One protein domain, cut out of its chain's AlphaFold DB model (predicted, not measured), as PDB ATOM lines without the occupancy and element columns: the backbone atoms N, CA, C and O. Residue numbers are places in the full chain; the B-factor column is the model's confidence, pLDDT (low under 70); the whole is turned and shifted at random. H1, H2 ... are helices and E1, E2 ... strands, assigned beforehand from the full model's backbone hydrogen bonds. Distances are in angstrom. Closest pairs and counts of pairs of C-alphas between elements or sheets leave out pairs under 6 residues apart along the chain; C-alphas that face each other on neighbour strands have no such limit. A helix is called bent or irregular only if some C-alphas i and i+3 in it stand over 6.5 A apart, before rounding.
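This is residues 34 to 91 of the 91 residues of the protein "FMN-binding protein" of Firmicutes bacterium (UniProt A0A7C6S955). A strongly twisted sheet of three strands has one helix, H1, packed along its edge strand E3 in two layers; the other face is bare. The printed part has 58 residues, mixed in class, with three named strands and then one named helix along the chain; the sheet, in the order E1, E2, E3, is a meander, each strand the antiparallel neighbour of the one before. The elongated whole, 34 by 19 by 13 A, is only just compact, close to loose: radius of gyration of the C-alphas 11.9 A.

Find C-alpha 36 at (-28.534, -29.443, -75.184); E1 runs from there to 43, 23.1 A. E2, residues 48 to 55, spans 22.1 A, and E3, residues 60 to 67, 19.6 A. H1, residues 75 to 88, spans 20.0 A to (-45.125, -24.239, -80.724), only just irregular: C-alphas 80 and 83 are 6.9 A apart.

Within hydrogen-bond range, hairpin E1 and E2 has N 38 and O 53, 2.8 A; hairpin E2 and E3 has N 52 and O 64, 2.8 A; H1 has 8 of 10 O i to N i+4 pairs. H1 touches E3, closest C-alphas Val 63 and Pro 83, 5.0 A.

The printed part has no cut and no long link, and no printed residue has a pLDDT under 70.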
ATOM      1  N   THR A  34     -30.935 -35.944 -77.143       96.00
ATOM      2  CA  THR A  34     -29.998 -35.588 -76.070       96.00
ATOM      3  C   THR A  34     -30.216 -34.117 -75.713       96.00
ATOM      4  O   THR A  34     -30.104 -33.281 -76.611       96.00
ATOM      5  N   PRO A  35     -30.504 -33.766 -74.444       97.44
ATOM      6  CA  PRO A  35     -30.683 -32.373 -74.061       97.44
ATOM      7  C   PRO A  35     -29.439 -31.538 -74.348       97.44
ATOM      8  O   PRO A  35     -28.315 -31.957 -74.057       97.44
ATOM      9  N   GLY A  36     -29.639 -30.338 -74.879       98.00
ATOM     10  CA  GLY A  36     -28.534 -29.443 -75.184       98.00
ATOM     11  C   GLY A  36     -28.864 -28.387 -76.222       98.00
ATOM     12  O   GLY A  36     -29.979 -28.296 -76.733       98.00
ATOM     13  N   LYS A  37     -27.845 -27.583 -76.526       98.50
ATOM     14  CA  LYS A  37     -27.886 -26.506 -77.512       98.50
ATOM     15  C   LYS A  37     -26.989 -26.870 -78.689       98.50
ATOM     16  O   LYS A  37     -25.816 -27.193 -78.508       98.50
ATOM     17  N   TYR A  38     -27.554 -26.816 -79.885       98.38
ATOM     18  CA  TYR A  38     -26.926 -27.259 -81.120       98.38
ATOM     19  C   TYR A  38     -26.950 -26.130 -82.135       98.38
ATOM     20  O   TYR A  38     -28.000 -25.538 -82.375       98.38
ATOM     21  N   THR A  39     -25.808 -25.869 -82.764       98.38
ATOM     22  CA  THR A  39     -25.696 -24.864 -83.821       98.38
ATOM     23  C   THR A  39     -25.378 -25.545 -85.136       98.38
ATOM     24  O   THR A  39     -24.428 -26.324 -85.222       98.38
ATOM     25  N   ALA A  40     -26.154 -25.226 -86.163       98.00
ATOM     26  CA  ALA A  40     -25.966 -25.756 -87.502       98.00
ATOM     27  C   ALA A  40     -26.136 -24.658 -88.556       98.00
ATOM     28  O   ALA A  40     -26.859 -23.682 -88.359       98.00
ATOM     29  N   GLU A  41     -25.454 -24.828 -89.684       98.00
ATOM     30  CA  GLU A  41     -25.533 -23.934 -90.835       98.00
ATOM     31  C   GLU A  41     -26.007 -24.717 -92.053       98.00
ATOM     32  O   GLU A  41     -25.443 -25.759 -92.389       98.00
ATOM     33  N   TYR A  42     -27.032 -24.198 -92.726       97.25
ATOM     34  CA  TYR A  42     -27.584 -24.809 -93.931       97.25
ATOM     35  C   TYR A  42     -27.755 -23.773 -95.028       97.25
ATOM     36  O   TYR A  42     -28.013 -22.600 -94.767       97.25
ATOM     37  N   ARG A  43     -27.630 -24.214 -96.281       97.50
ATOM     38  CA  ARG A  43     -27.779 -23.336 -97.437       97.50
ATOM     39  C   ARG A  43     -29.219 -22.812 -97.534       97.50
ATOM     40  O   ARG A  43     -30.144 -23.593 -97.745       97.50
ATOM     41  N   GLY A  44     -29.384 -21.495 -97.425       95.19
ATOM     42  CA  GLY A  44     -30.600 -20.763 -97.781       95.19
ATOM     43  C   GLY A  44     -30.609 -20.339 -99.253       95.19
ATOM     44  O   GLY A  44     -29.841 -20.852-100.075       95.19
ATOM     45  N   TYR A  45     -31.472 -19.388 -99.620       95.44
ATOM     46  CA  TYR A  45     -31.556 -18.949-101.013       95.44
ATOM     47  C   TYR A  45     -30.353 -18.081-101.403       95.44
ATOM     48  O   TYR A  45     -29.700 -18.355-102.417       95.44
ATOM     49  N   LYS A  46     -30.025 -17.062-100.598       93.75
ATOM     50  CA  LYS A  46     -28.918 -16.130-100.878       93.75
ATOM     51  C   LYS A  46     -27.608 -16.568-100.247       93.75
ATOM     52  O   LYS A  46     -26.578 -16.567-100.923       93.75
ATOM     53  N   ASP A  47     -27.656 -16.964 -98.985       95.56
ATOM     54  CA  ASP A  47     -26.486 -17.367 -98.209       95.56
ATOM     55  C   ASP A  47     -26.830 -18.553 -97.302       95.56
ATOM     56  O   ASP A  47     -27.948 -19.070 -97.339       95.56
ATOM     57  N   ASN A  48     -25.872 -19.009 -96.510       97.88
ATOM     58  CA  ASN A  48     -26.156 -19.912 -95.410       97.88
ATOM     59  C   ASN A  48     -27.035 -19.219 -94.358       97.88
ATOM     60  O   ASN A  48     -26.969 -18.006 -94.147       97.88
ATOM     61  N   VAL A  49     -27.867 -20.022 -93.707       98.38
ATOM     62  CA  VAL A  49     -28.662 -19.657 -92.539       98.38
ATOM     63  C   VAL A  49     -28.113 -20.451 -91.364       98.38
ATOM     64  O   VAL A  49     -28.074 -21.684 -91.411       98.38
ATOM     65  N   LYS A  50     -27.680 -19.742 -90.325       98.56
ATOM     66  CA  LYS A  50     -27.172 -20.329 -89.085       98.56
ATOM     67  C   LYS A  50     -28.280 -20.366 -88.051       98.56
ATOM     68  O   LYS A  50     -28.856 -19.329 -87.723       98.56
ATOM     69  N   VAL A  51     -28.562 -21.554 -87.531       98.62
ATOM     70  CA  VAL A  51     -29.624 -21.790 -86.555       98.62
ATOM     71  C   VAL A  51     -29.033 -22.415 -85.306       98.62
ATOM     72  O   VAL A  51     -28.240 -23.352 -85.384       98.62
ATOM     73  N   GLU A  52     -29.434 -21.886 -84.162       98.69
ATOM     74  CA  GLU A  52     -29.213 -22.472 -82.853       98.69
ATOM     75  C   GLU A  52     -30.534 -23.051 -82.339       98.69
ATOM     76  O   GLU A  52     -31.546 -22.350 -82.291       98.69
ATOM     77  N   THR A  53     -30.516 -24.315 -81.935       98.44
ATOM     78  CA  THR A  53     -31.678 -25.026 -81.402       98.44
ATOM     79  C   THR A  53     -31.349 -25.579 -80.027       98.44
ATOM     80  O   THR A  53     -30.304 -26.199 -79.837       98.44
ATOM     81  N   GLU A  54     -32.246 -25.376 -79.071       98.38
ATOM     82  CA  GLU A  54     -32.173 -25.955 -77.734       98.38
ATOM     83  C   GLU A  54     -33.274 -26.998 -77.570       98.38
ATOM     84  O   GLU A  54     -34.435 -26.731 -77.891       98.38
ATOM     85  N   VAL A  55     -32.908 -28.184 -77.097       98.00
ATOM     86  CA  VAL A  55     -33.815 -29.327 -76.940       98.00
ATOM     87  C   VAL A  55     -33.677 -29.936 -75.550       98.00
ATOM     88  O   VAL A  55     -32.604 -29.874 -74.942       98.00
ATOM     89  N   ASP A  56     -34.756 -30.547 -75.070       96.12
ATOM     90  CA  ASP A  56     -34.715 -31.523 -73.981       96.12
ATOM     91  C   ASP A  56     -34.943 -32.937 -74.532       96.12
ATOM     92  O   ASP A  56     -34.831 -33.164 -75.735       96.12
ATOM     93  N   THR A  57     -35.241 -33.909 -73.671       95.00
ATOM     94  CA  THR A  57     -35.439 -35.292 -74.109       95.00
ATOM     95  C   THR A  57     -36.634 -35.481 -75.039       95.00
ATOM     96  O   THR A  57     -36.612 -36.406 -75.844       95.00
ATOM     97  N   GLY A  58     -37.668 -34.642 -74.955       94.12
ATOM     98  CA  GLY A  58     -38.924 -34.828 -75.689       94.12
ATOM     99  C   GLY A  58     -39.334 -33.669 -76.598       94.12
ATOM    100  O   GLY A  58     -40.228 -33.851 -77.420       94.12
ATOM    101  N   SER A  59     -38.707 -32.501 -76.473       95.31
ATOM    102  CA  SER A  59     -39.238 -31.248 -77.010       95.31
ATOM    103  C   SER A  59     -38.146 -30.314 -77.520       95.31
ATOM    104  O   SER A  59     -36.993 -30.344 -77.084       95.31
ATOM    105  N   ILE A  60     -38.541 -29.421 -78.428       97.56
ATOM    106  CA  ILE A  60     -37.720 -28.286 -78.851       97.56
ATOM    107  C   ILE A  60     -38.073 -27.093 -77.962       97.56
ATOM    108  O   ILE A  60     -39.184 -26.568 -78.028       97.56
ATOM    109  N   LEU A  61     -37.120 -26.661 -77.141       97.56
ATOM    110  CA  LEU A  61     -37.300 -25.582 -76.169       97.56
ATOM    111  C   LEU A  61     -37.161 -24.200 -76.811       97.56
ATOM    112  O   LEU A  61     -37.921 -23.284 -76.489       97.56
ATOM    113  N   ALA A  62     -36.197 -24.049 -77.722       98.25
ATOM    114  CA  ALA A  62     -35.937 -22.795 -78.418       98.25
ATOM    115  C   ALA A  62     -35.332 -23.033 -79.804       98.25
ATOM    116  O   ALA A  62     -34.568 -23.974 -80.014       98.25
ATOM    117  N   VAL A  63     -35.636 -22.131 -80.733       98.44
ATOM    118  CA  VAL A  63     -35.001 -22.040 -82.051       98.44
ATOM    119  C   VAL A  63     -34.650 -20.577 -82.275       98.44
ATOM    120  O   VAL A  63     -35.502 -19.715 -82.087       98.44
ATOM    121  N   ASN A  64     -33.420 -20.298 -82.692       98.12
ATOM    122  CA  ASN A  64     -32.939 -18.954 -82.994       98.12
ATOM    123  C   ASN A  64     -32.176 -18.970 -84.316       98.12
ATOM    124  O   ASN A  64     -31.229 -19.737 -84.481       98.12
ATOM    125  N   VAL A  65     -32.537 -18.094 -85.251       98.06
ATOM    126  CA  VAL A  65     -31.694 -17.828 -86.423       98.06
ATOM    127  C   VAL A  65     -30.670 -16.773 -86.020       98.06
ATOM    128  O   VAL A  65     -31.037 -15.636 -85.738       98.06
ATOM    129  N   VAL A  66     -29.397 -17.155 -85.957       97.81
ATOM    130  CA  VAL A  66     -28.318 -16.289 -85.454       97.81
ATOM    131  C   VAL A  66     -27.554 -15.568 -86.568       97.81
ATOM    132  O   VAL A  66     -26.907 -14.563 -86.296       97.81
ATOM    133  N   ASP A  67     -27.635 -16.052 -87.813       98.06
ATOM    134  CA  ASP A  67     -27.105 -15.361 -88.997       98.06
ATOM    135  C   ASP A  67     -27.877 -15.758 -90.268       98.06
ATOM    136  O   ASP A  67     -28.231 -16.928 -90.445       98.06
ATOM    137  N   HIS A  68     -28.151 -14.789 -91.146       97.69
ATOM    138  CA  HIS A  68     -28.749 -15.002 -92.469       97.69
ATOM    139  C   HIS A  68     -28.594 -13.761 -93.368       97.69
ATOM    140  O   HIS A  68     -28.532 -12.630 -92.893       97.69
ATOM    141  N   LYS A  69     -28.631 -13.950 -94.698       97.50
ATOM    142  CA  LYS A  69     -28.636 -12.842 -95.689       97.50
ATOM    143  C   LYS A  69     -29.775 -12.926 -96.704       97.50
ATOM    144  O   LYS A  69     -29.649 -12.540 -97.867       97.50
ATOM    145  N   GLU A  70     -30.901 -13.465 -96.260       97.44
ATOM    146  CA  GLU A  70     -32.081 -13.663 -97.095       97.44
ATOM    147  C   GLU A  70     -32.723 -12.348 -97.562       97.44
ATOM    148  O   GLU A  70     -32.467 -11.260 -97.049       97.44
ATOM    149  N   THR A  71     -33.584 -12.429 -98.577       97.69
ATOM    150  CA  THR A  71     -34.256 -11.241 -99.116       97.69
ATOM    151  C   THR A  71     -35.214 -10.621 -98.094       97.69
ATOM    152  O   THR A  71     -36.053 -11.311 -97.503       97.69
ATOM    153  N   LEU A  72     -35.106  -9.300 -97.915       96.44
ATOM    154  CA  LEU A  72     -36.012  -8.502 -97.086       96.44
ATOM    155  C   LEU A  72     -37.471  -8.682 -97.536       96.44
ATOM    156  O   LEU A  72     -37.756  -8.711 -98.731       96.44
ATOM    157  N   GLY A  73     -38.383  -8.864 -96.583       95.12
ATOM    158  CA  GLY A  73     -39.811  -9.103 -96.820       95.12
ATOM    159  C   GLY A  73     -40.192 -10.516 -97.288       95.12
ATOM    160  O   GLY A  73     -41.375 -10.850 -97.247       95.12
ATOM    161  N   MET A  74     -39.233 -11.358 -97.698       94.75
ATOM    162  CA  MET A  74     -39.482 -12.751 -98.108       94.75
ATOM    163  C   MET A  74     -38.836 -13.753 -97.145       94.75
ATOM    164  O   MET A  74     -39.488 -14.217 -96.215       94.75
ATOM    165  N   GLY A  75     -37.553 -14.073 -97.333       95.94
ATOM    166  CA  GLY A  75     -36.866 -15.037 -96.467       95.94
ATOM    167  C   GLY A  75     -36.623 -14.490 -95.057       95.94
ATOM    168  O   GLY A  75     -36.729 -15.234 -94.095       95.94
ATOM    169  N   SER A  76     -36.424 -13.177 -94.911       96.50
ATOM    170  CA  SER A  76     -36.414 -12.510 -93.590       96.50
ATOM    171  C   SER A  76     -37.722 -12.698 -92.815       96.50
ATOM    172  O   SER A  76     -37.689 -13.003 -91.632       96.50
ATOM    173  N   LYS A  77     -38.879 -12.638 -93.488       97.50
ATOM    174  CA  LYS A  77     -40.169 -12.913 -92.843       97.50
ATOM    175  C   LYS A  77     -40.262 -14.362 -92.363       97.50
ATOM    176  O   LYS A  77     -40.828 -14.622 -91.309       97.50
ATOM    177  N   ALA A  78     -39.704 -15.312 -93.119       96.19
ATOM    178  CA  ALA A  78     -39.607 -16.698 -92.666       96.19
ATOM    179  C   ALA A  78     -38.700 -16.819 -91.430       96.19
ATOM    180  O   ALA A  78     -39.073 -17.497 -90.478       96.19
ATOM    181  N   VAL A  79     -37.559 -16.124 -91.419       97.12
ATOM    182  CA  VAL A  79     -36.656 -16.066 -90.259       97.12
ATOM    183  C   VAL A  79     -37.362 -15.531 -89.009       97.12
ATOM    184  O   VAL A  79     -37.136 -16.062 -87.927       97.12
ATOM    185  N   GLU A  80     -38.255 -14.553 -89.148       97.12
ATOM    186  CA  GLU A  80     -39.022 -14.001 -88.024       97.12
ATOM    187  C   GLU A  80     -40.084 -14.976 -87.486       97.12
ATOM    188  O   GLU A  80     -40.223 -15.122 -86.276       97.12
ATOM    189  N   ILE A  81     -40.837 -15.653 -88.361       97.69
ATOM    190  CA  ILE A  81     -42.030 -16.421 -87.940       97.69
ATOM    191  C   ILE A  81     -41.767 -17.907 -87.693       97.69
ATOM    192  O   ILE A  81     -42.508 -18.557 -86.956       97.69
ATOM    193  N   MET A  82     -40.788 -18.499 -88.375       97.56
ATOM    194  CA  MET A  82     -40.578 -19.948 -88.329       97.56
ATOM    195  C   MET A  82     -40.062 -20.449 -86.978       97.56
ATOM    196  O   MET A  82     -40.557 -21.493 -86.552       97.56
ATOM    197  N   PRO A  83     -39.140 -19.756 -86.282       98.06
ATOM    198  CA  PRO A  83     -38.630 -20.241 -85.005       98.06
ATOM    199  C   PRO A  83     -39.731 -20.474 -83.963       98.06
ATOM    200  O   PRO A  83     -39.821 -21.558 -83.392       98.06
ATOM    201  N   GLU A  84     -40.639 -19.509 -83.794       97.56
ATOM    202  CA  GLU A  84     -41.769 -19.636 -82.866       97.56
ATOM    203  C   GLU A  84     -42.708 -20.782 -83.264       97.56
ATOM    204  O   GLU A  84     -43.111 -21.584 -82.422       97.56
ATOM    205  N   ARG A  85     -43.022 -20.912 -84.561       98.19
ATOM    206  CA  ARG A  85     -43.893 -21.982 -85.074       98.19
ATOM    207  C   ARG A  85     -43.317 -23.374 -84.833       98.19
ATOM    208  O   ARG A  85     -44.082 -24.300 -84.582       98.19
ATOM    209  N   ILE A  86     -41.995 -23.525 -84.927       97.69
ATOM    210  CA  ILE A  86     -41.320 -24.797 -84.656       97.69
ATOM    211  C   ILE A  86     -41.443 -25.142 -83.173       97.69
ATOM    212  O   ILE A  86     -41.865 -26.252 -82.855       97.69
ATOM    213  N   VAL A  87     -41.149 -24.195 -82.277       97.81
ATOM    214  CA  VAL A  87     -41.281 -24.411 -80.826       97.81
ATOM    215  C   VAL A  87     -42.730 -24.740 -80.455       97.81
ATOM    216  O   VAL A  87     -42.979 -25.690 -79.722       97.81
ATOM    217  N   ALA A  88     -43.706 -24.013 -81.004       97.19
ATOM    218  CA  ALA A  88     -45.125 -24.239 -80.724       97.19
ATOM    219  C   ALA A  88     -45.632 -25.617 -81.183       97.19
ATOM    220  O   ALA A  88     -46.556 -26.149 -80.576       97.19
ATOM    221  N   ALA A  89     -45.039 -26.202 -82.228       97.19
ATOM    222  CA  ALA A  89     -45.403 -27.533 -82.715       97.19
ATOM    223  C   ALA A  89     -44.880 -28.686 -81.835       97.19
ATOM    224  O   ALA A  89     -45.272 -29.828 -82.057       97.19
ATOM    225  N   HIS A  90     -44.003 -28.395 -80.868       90.75
ATOM    226  CA  HIS A  90     -43.390 -29.372 -79.959       90.75
ATOM    227  C   HIS A  90     -43.756 -29.100 -78.490       90.75
ATOM    228  O   HIS A  90     -42.987 -29.432 -77.592       90.75
ATOM    229  N   ARG A  91     -44.906 -28.452 -78.256       76.38
ATOM    230  CA  ARG A  91     -45.506 -28.236 -76.933       76.38
ATOM    231  C   ARG A  91     -46.731 -29.113 -76.725       76.38
ATOM    232  O   ARG A  91     -47.390 -29.447 -77.734       76.38
TER     233      ARG A  91